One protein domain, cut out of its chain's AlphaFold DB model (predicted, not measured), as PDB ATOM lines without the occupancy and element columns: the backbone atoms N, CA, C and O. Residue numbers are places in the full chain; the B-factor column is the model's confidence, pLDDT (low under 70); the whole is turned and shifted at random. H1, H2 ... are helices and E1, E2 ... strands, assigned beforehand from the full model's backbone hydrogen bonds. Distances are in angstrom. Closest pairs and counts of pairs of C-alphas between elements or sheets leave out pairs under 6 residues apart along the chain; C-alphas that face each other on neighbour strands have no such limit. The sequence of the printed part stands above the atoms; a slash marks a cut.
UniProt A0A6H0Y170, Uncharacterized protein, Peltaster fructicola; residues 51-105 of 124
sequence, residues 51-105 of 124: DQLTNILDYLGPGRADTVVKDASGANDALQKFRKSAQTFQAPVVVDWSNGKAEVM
ATOM      1  N   ASP A  51     -11.070 -38.565  -1.080       97.94
ATOM      2  CA  ASP A  51     -11.539 -39.092  -2.365       97.94
ATOM      3  C   ASP A  51     -10.461 -39.950  -3.039       97.94
ATOM      4  O   ASP A  51     -10.744 -41.032  -3.554       97.94
ATOM      5  N   GLN A  52      -9.197 -39.516  -2.978       97.62
ATOM      6  CA  GLN A  52      -8.072 -40.310  -3.469       97.62
ATOM      7  C   GLN A  52      -7.928 -41.620  -2.691       97.62
ATOM      8  O   GLN A  52      -7.750 -42.667  -3.308       97.62
ATOM      9  N   LEU A  53      -8.043 -41.594  -1.358       98.19
ATOM     10  CA  LEU A  53      -8.003 -42.809  -0.544       98.19
ATOM     11  C   LEU A  53      -9.151 -43.765  -0.887       98.19
ATOM     12  O   LEU A  53      -8.933 -44.974  -0.937       98.19
ATOM     13  N   THR A  54     -10.348 -43.240  -1.152       98.25
ATOM     14  CA  THR A  54     -11.496 -44.047  -1.588       98.25
ATOM     15  C   THR A  54     -11.161 -44.804  -2.874       98.25
ATOM     16  O   THR A  54     -11.232 -46.030  -2.895       98.25
ATOM     17  N   ASN A  55     -10.660 -44.096  -3.891       98.25
ATOM     18  CA  ASN A  55     -10.250 -44.711  -5.156       98.25
ATOM     19  C   ASN A  55      -9.117 -45.736  -4.971       98.25
ATOM     20  O   ASN A  55      -9.138 -46.802  -5.579       98.25
ATOM     21  N   ILE A  56      -8.135 -45.447  -4.109       97.94
ATOM     22  CA  ILE A  56      -7.036 -46.377  -3.807       97.94
ATOM     23  C   ILE A  56      -7.572 -47.679  -3.201       97.94
ATOM     24  O   ILE A  56      -7.146 -48.762  -3.604       97.94
ATOM     25  N   LEU A  57      -8.500 -47.594  -2.244       97.88
ATOM     26  CA  LEU A  57      -9.112 -48.770  -1.618       97.88
ATOM     27  C   LEU A  57      -9.908 -49.601  -2.633       97.88
ATOM     28  O   LEU A  57      -9.827 -50.830  -2.597       97.88
ATOM     29  N   ASP A  58     -10.611 -48.946  -3.556       97.88
ATOM     30  CA  ASP A  58     -11.327 -49.624  -4.639       97.88
ATOM     31  C   ASP A  58     -10.360 -50.341  -5.594       97.88
ATOM     32  O   ASP A  58     -10.573 -51.508  -5.929       97.88
ATOM     33  N   TYR A  59      -9.252 -49.693  -5.969       98.06
ATOM     34  CA  TYR A  59      -8.229 -50.272  -6.850       98.06
ATOM     35  C   TYR A  59      -7.455 -51.432  -6.208       98.06
ATOM     36  O   TYR A  59      -7.005 -52.339  -6.910       98.06
ATOM     37  N   LEU A  60      -7.297 -51.431  -4.880       96.06
ATOM     38  CA  LEU A  60      -6.703 -52.550  -4.136       96.06
ATOM     39  C   LEU A  60      -7.644 -53.751  -4.022       96.06
ATOM     40  O   LEU A  60      -7.180 -54.887  -3.869       96.06
ATOM     41  N   GLY A  61      -8.950 -53.499  -4.063       93.62
ATOM     42  CA  GLY A  61      -9.978 -54.496  -3.824       93.62
ATOM     43  C   GLY A  61     -10.179 -54.845  -2.340       93.62
ATOM     44  O   GLY A  61      -9.496 -54.345  -1.437       93.62
ATOM     45  N   PRO A  62     -11.160 -55.718  -2.052       94.00
ATOM     46  CA  PRO A  62     -11.567 -56.031  -0.689       94.00
ATOM     47  C   PRO A  62     -10.467 -56.754   0.101       94.00
ATOM     48  O   PRO A  62      -9.693 -57.543  -0.435       94.00
ATOM     49  N   GLY A  63     -10.442 -56.519   1.416       94.38
ATOM     50  CA  GLY A  63      -9.554 -57.229   2.344       94.38
ATOM     51  C   GLY A  63      -8.103 -56.740   2.367       94.38
ATOM     52  O   GLY A  63      -7.271 -57.405   2.969       94.38
ATOM     53  N   ARG A  64      -7.798 -55.601   1.731       95.12
ATOM     54  CA  ARG A  64      -6.453 -54.990   1.731       95.12
ATOM     55  C   ARG A  64      -6.379 -53.622   2.404       95.12
ATOM     56  O   ARG A  64      -5.365 -52.937   2.311       95.12
ATOM     57  N   ALA A  65      -7.443 -53.206   3.083       96.50
ATOM     58  CA  ALA A  65      -7.509 -51.895   3.722       96.50
ATOM     59  C   ALA A  65      -6.396 -51.682   4.766       96.50
ATOM     60  O   ALA A  65      -5.840 -50.588   4.847       96.50
ATOM     61  N   ASP A  66      -6.026 -52.730   5.508       95.75
ATOM     62  CA  ASP A  66      -4.962 -52.713   6.520       95.75
ATOM     63  C   ASP A  66      -3.568 -52.462   5.930       95.75
ATOM     64  O   ASP A  66      -2.665 -52.036   6.650       95.75
ATOM     65  N   THR A  67      -3.387 -52.695   4.626       94.94
ATOM     66  CA  THR A  67      -2.099 -52.498   3.944       94.94
ATOM     67  C   THR A  67      -1.810 -51.030   3.640       94.94
ATOM     68  O   THR A  67      -0.648 -50.646   3.564       94.94
ATOM     69  N   VAL A  68      -2.852 -50.196   3.525       95.88
ATOM     70  CA  VAL A  68      -2.733 -48.754   3.234       95.88
ATOM     71  C   VAL A  68      -3.212 -47.860   4.363       95.88
ATOM     72  O   VAL A  68      -2.782 -46.715   4.441       95.88
ATOM     73  N   VAL A  69      -4.044 -48.358   5.277       97.31
ATOM     74  CA  VAL A  69      -4.441 -47.637   6.490       97.31
ATOM     75  C   VAL A  69      -4.233 -48.542   7.691       97.31
ATOM     76  O   VAL A  69      -4.828 -49.612   7.801       97.31
ATOM     77  N   LYS A  70      -3.376 -48.103   8.609       95.75
ATOM     78  CA  LYS A  70      -2.975 -48.884   9.773       95.75
ATOM     79  C   LYS A  70      -4.192 -49.296  10.610       95.75
ATOM     80  O   LYS A  70      -5.052 -48.472  10.925       95.75
ATOM     81  N   ASP A  71      -4.222 -50.569  11.001       95.50
ATOM     82  CA  ASP A  71      -5.255 -51.178  11.847       95.50
ATOM     83  C   ASP A  71      -6.679 -51.112  11.244       95.50
ATOM     84  O   ASP A  71      -7.675 -51.227  11.965       95.50
ATOM     85  N   ALA A  72      -6.810 -50.893   9.930       97.06
ATOM     86  CA  ALA A  72      -8.103 -50.892   9.258       97.06
ATOM     87  C   ALA A  72      -8.617 -52.317   9.012       97.06
ATOM     88  O   ALA A  72      -7.924 -53.163   8.469       97.06
ATOM     89  N   SER A  73      -9.872 -52.567   9.365       96.69
ATOM     90  CA  SER A  73     -10.560 -53.850   9.143       96.69
ATOM     91  C   SER A  73     -11.282 -53.933   7.791       96.69
ATOM     92  O   SER A  73     -11.720 -55.001   7.375       96.69
ATOM     93  N   GLY A  74     -11.413 -52.804   7.091       97.31
ATOM     94  CA  GLY A  74     -12.098 -52.692   5.806       97.31
ATOM     95  C   GLY A  74     -12.151 -51.244   5.319       97.31
ATOM     96  O   GLY A  74     -11.689 -50.339   6.011       97.31
ATOM     97  N   ALA A  75     -12.734 -51.015   4.139       97.38
ATOM     98  CA  ALA A  75     -12.711 -49.704   3.481       97.38
ATOM     99  C   ALA A  75     -13.403 -48.590   4.296       97.38
ATOM    100  O   ALA A  75     -12.844 -47.511   4.464       97.38
ATOM    101  N   ASN A  76     -14.585 -48.852   4.870       97.56
ATOM    102  CA  ASN A  76     -15.290 -47.846   5.676       97.56
ATOM    103  C   ASN A  76     -14.499 -47.462   6.939       97.56
ATOM    104  O   ASN A  76     -14.354 -46.286   7.264       97.56
ATOM    105  N   ASP A  77     -13.951 -48.467   7.623       98.25
ATOM    106  CA  ASP A  77     -13.127 -48.282   8.816       98.25
ATOM    107  C   ASP A  77     -11.807 -47.560   8.487       98.25
ATOM    108  O   ASP A  77     -11.395 -46.666   9.227       98.25
ATOM    109  N   ALA A  78     -11.197 -47.856   7.334       98.12
ATOM    110  CA  ALA A  78     -10.036 -47.131   6.820       98.12
ATOM    111  C   ALA A  78     -10.333 -45.639   6.621       98.12
ATOM    112  O   ALA A  78      -9.603 -44.801   7.150       98.12
ATOM    113  N   LEU A  79     -11.432 -45.294   5.940       98.31
ATOM    114  CA  LEU A  79     -11.835 -43.897   5.732       98.31
ATOM    115  C   LEU A  79     -12.097 -43.178   7.061       98.31
ATOM    116  O   LEU A  79     -11.646 -42.049   7.257       98.31
ATOM    117  N   GLN A  80     -12.766 -43.829   8.018       98.31
ATOM    118  CA  GLN A  80     -12.982 -43.234   9.339       98.31
ATOM    119  C   GLN A  80     -11.679 -42.988  10.104       98.31
ATOM    120  O   GLN A  80     -11.532 -41.939  10.738       98.31
ATOM    121  N   LYS A  81     -10.738 -43.938  10.077       98.44
ATOM    122  CA  LYS A  81      -9.421 -43.785  10.713       98.44
ATOM    123  C   LYS A  81      -8.612 -42.673  10.050       98.44
ATOM    124  O   LYS A  81      -8.057 -41.833  10.758       98.44
ATOM    125  N   PHE A  82      -8.628 -42.616   8.723       98.25
ATOM    126  CA  PHE A  82      -7.932 -41.597   7.951       98.25
ATOM    127  C   PHE A  82      -8.460 -40.184   8.231       98.25
ATOM    128  O   PHE A  82      -7.675 -39.287   8.532       98.25
ATOM    129  N   ARG A  83      -9.789 -40.001   8.259       97.88
ATOM    130  CA  ARG A  83     -10.434 -38.728   8.641       97.88
ATOM    131  C   ARG A  83     -10.026 -38.248  10.034       97.88
ATOM    132  O   ARG A  83      -9.901 -37.050  10.262       97.88
ATOM    133  N   LYS A  84      -9.844 -39.176  10.980       97.94
ATOM    134  CA  LYS A  84      -9.383 -38.857  12.342       97.94
ATOM    135  C   LYS A  84      -7.900 -38.492  12.368       97.94
ATOM    136  O   LYS A  84      -7.503 -37.631  13.146       97.94
ATOM    137  N   SER A  85      -7.084 -39.175  11.569       97.19
ATOM    138  CA  SER A  85      -5.660 -38.891  11.438       97.19
ATOM    139  C   SER A  85      -5.111 -39.421  10.117       97.19
ATOM    140  O   SER A  85      -4.995 -40.633   9.915       97.19
ATOM    141  N   ALA A  86      -4.666 -38.504   9.259       95.69
ATOM    142  CA  ALA A  86      -4.025 -38.845   7.994       95.69
ATOM    143  C   ALA A  86      -2.698 -39.612   8.178       95.69
ATOM    144  O   ALA A  86      -2.251 -40.303   7.271       95.69
ATOM    145  N   GLN A  87      -2.101 -39.571   9.379       95.38
ATOM    146  CA  GLN A  87      -0.898 -40.341   9.734       95.38
ATOM    147  C   GLN A  87      -1.148 -41.854   9.811       95.38
ATOM    148  O   GLN A  87      -0.207 -42.630   9.950       95.38
ATOM    149  N   THR A  88      -2.413 -42.283   9.776       96.75
ATOM    150  CA  THR A  88      -2.756 -43.706   9.679       96.75
ATOM    151  C   THR A  88      -2.486 -44.273   8.286       96.75
ATOM    152  O   THR A  88      -2.388 -45.492   8.157       96.75
ATOM    153  N   PHE A  89      -2.335 -43.423   7.265       97.06
ATOM    154  CA  PHE A  89      -1.968 -43.853   5.921       97.06
ATOM    155  C   PHE A  89      -0.537 -44.400   5.879       97.06
ATOM    156  O   PHE A  89       0.392 -43.811   6.433       97.06
ATOM    157  N   GLN A  90      -0.367 -45.538   5.215       94.94
ATOM    158  CA  GLN A  90       0.897 -46.254   5.093       94.94
ATOM    159  C   GLN A  90       1.448 -46.071   3.683       94.94
ATOM    160  O   GLN A  90       0.996 -46.701   2.733       94.94
ATOM    161  N   ALA A  91       2.442 -45.196   3.565       93.25
ATOM    162  CA  ALA A  91       3.245 -45.023   2.363       93.25
ATOM    163  C   ALA A  91       4.481 -45.954   2.392       93.25
ATOM    164  O   ALA A  91       4.930 -46.331   3.481       93.25
ATOM    165  N   PRO A  92       5.096 -46.275   1.238       94.75
ATOM    166  CA  PRO A  92       4.727 -45.865  -0.124       94.75
ATOM    167  C   PRO A  92       3.622 -46.728  -0.769       94.75
ATOM    168  O   PRO A  92       3.587 -47.949  -0.610       94.75
ATOM    169  N   VAL A  93       2.769 -46.082  -1.573       95.44
ATOM    170  CA  VAL A  93       1.756 -46.718  -2.433       95.44
ATOM    171  C   VAL A  93       1.925 -46.180  -3.847       95.44
ATOM    172  O   VAL A  93       2.004 -44.966  -4.037       95.44
ATOM    173  N   VAL A  94       1.983 -47.072  -4.832       95.75
ATOM    174  CA  VAL A  94       2.007 -46.712  -6.253       95.75
ATOM    175  C   VAL A  94       0.598 -46.876  -6.801       95.75
ATOM    176  O   VAL A  94      -0.028 -47.916  -6.600       95.75
ATOM    177  N   VAL A  95       0.094 -45.847  -7.481       96.06
ATOM    178  CA  VAL A  95      -1.262 -45.833  -8.034       96.06
ATOM    179  C   VAL A  95      -1.191 -45.539  -9.523       96.06
ATOM    180  O   VAL A  95      -0.654 -44.515  -9.938       96.06
ATOM    181  N   ASP A  96      -1.764 -46.431 -10.321       95.69
ATOM    182  CA  ASP A  96      -2.023 -46.213 -11.734       95.69
ATOM    183  C   ASP A  96      -3.473 -45.757 -11.901       95.69
ATOM    184  O   ASP A  96      -4.414 -46.557 -11.960       95.69
ATOM    185  N   TRP A  97      -3.645 -44.437 -11.967       94.06
ATOM    186  CA  TRP A  97      -4.948 -43.796 -12.124       94.06
ATOM    187  C   TRP A  97      -5.627 -44.125 -13.456       94.06
ATOM    188  O   TRP A  97      -6.852 -44.070 -13.531       94.06
ATOM    189  N   SER A  98      -4.855 -44.463 -14.492       93.00
ATOM    190  CA  SER A  98      -5.382 -44.745 -15.831       93.00
ATOM    191  C   SER A  98      -5.957 -46.155 -15.946       93.00
ATOM    192  O   SER A  98      -6.973 -46.354 -16.608       93.00
ATOM    193  N   ASN A  99      -5.342 -47.118 -15.253       94.81
ATOM    194  CA  ASN A  99      -5.728 -48.528 -15.300       94.81
ATOM    195  C   ASN A  99      -6.482 -49.002 -14.051       94.81
ATOM    196  O   ASN A  99      -6.835 -50.180 -13.968       94.81
ATOM    197  N   GLY A 100      -6.717 -48.116 -13.080       96.06
ATOM    198  CA  GLY A 100      -7.453 -48.432 -11.860       96.06
ATOM    199  C   GLY A 100      -6.745 -49.458 -10.981       96.06
ATOM    200  O   GLY A 100      -7.380 -50.378 -10.463       96.06
ATOM    201  N   LYS A 101      -5.417 -49.349 -10.862       96.19
ATOM    202  CA  LYS A 101      -4.594 -50.277 -10.078       96.19
ATOM    203  C   LYS A 101      -3.843 -49.545  -8.985       96.19
ATOM    204  O   LYS A 101      -3.364 -48.433  -9.180       96.19
ATOM    205  N   ALA A 102      -3.700 -50.204  -7.845       96.50
ATOM    206  CA  ALA A 102      -2.876 -49.732  -6.749       96.50
ATOM    207  C   ALA A 102      -2.032 -50.885  -6.206       96.50
ATOM    208  O   ALA A 102      -2.512 -52.012  -6.066       96.50
ATOM    209  N   GLU A 103      -0.774 -50.597  -5.892       94.88
ATOM    210  CA  GLU A 103       0.161 -51.551  -5.309       94.88
ATOM    211  C   GLU A 103       0.861 -50.932  -4.099       94.88
ATOM    212  O   GLU A 103       1.375 -49.811  -4.143       94.88
ATOM    213  N   VAL A 104       0.887 -51.682  -2.998       92.88
ATOM    214  CA  VAL A 104       1.615 -51.299  -1.785       92.88
ATOM    215  C   VAL A 104       3.030 -51.837  -1.891       92.88
ATOM    216  O   VAL A 104       3.233 -53.046  -2.033       92.88
ATOM    217  N   MET A 105       4.022 -50.953  -1.812       85.69
ATOM    218  CA  MET A 105       5.416 -51.373  -1.890       85.69
ATOM    219  C   MET A 105       5.894 -51.747  -0.485       85.69
ATOM    220  O   MET A 105       5.876 -50.934   0.439       85.69
TER     221      MET A 105
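AT A GLANCE: This is residues 51 to 105 of the 124 residues of an uncharacterized protein of Peltaster fructicola (UniProt A0A6H0Y170). Helix H1 sits in the middle of a small body, between the strand hairpin E1 and E2 at one end and helix H3 towards the other. The short helix H2 lies next to both H1 and H3. The printed part has 55 residues, with three named helices and two named strands in the order H1 H2 H3 E1 E2, and its class is mixed. The two strands form an antiparallel sheet, order E1 - E2. The whole is compact, with a radius of gyration of the C-alphas of 10.1 A, and spans 29 by 19 by 18 A, only just elongated.

IN THESE COORDINATES: H1 is residues 51 to 60, 14.4 A long, beginning with C-alpha 51 at (-11.539, -39.092, -2.365). H2 is residues 65 to 68. H3, residues 75 to 84, is also 14.4 A long. E1 is residues 93 to 96, 10.1 A long. E2 is residues 101 to 104, 10.4 A long, ending with C-alpha 104 at (1.615, -51.299, -1.785).

HOW THE PARTS SIT: H1 and H3 touch, closest at the C-alphas of Leu 57 and Ala 75, 6.3 A apart. They run opposite ways at a shallow tilt of 34 degrees, only just short of steep. H1 and H2 are close but not clearly touching, with the C-alphas of Leu 57 and Ala 65 closest at 6.4 A. H2 and H3 only just touch, with 3 pairs of C-alphas within 8 A, the closest those of Ala 65 and Ala 75 at 5.6 A. The closest C-alphas of H1 and E2 are those of Tyr 59 and Lys 101, 4.9 A apart. The hairpin E1 and E2 is antiparallel at 166 degrees, with N 94 and O 103 at 2.9 A and N 96 and O 101 at 2.8 A, both within hydrogen-bond range. H3 and E2 are apart. In H1 and H3 every O i to N i+4 pair is within hydrogen-bond range; H2 is too short for such a pair, and its one O i to N i+3 pair is within range.

THE WHOLE: The C-alphas farthest apart, those of Lys 84 and Asn 99, are 29.5 A apart. The printed part has no cut and no long link. The mean pLDDT of the printed part is 96.2, and no printed residue is under 70.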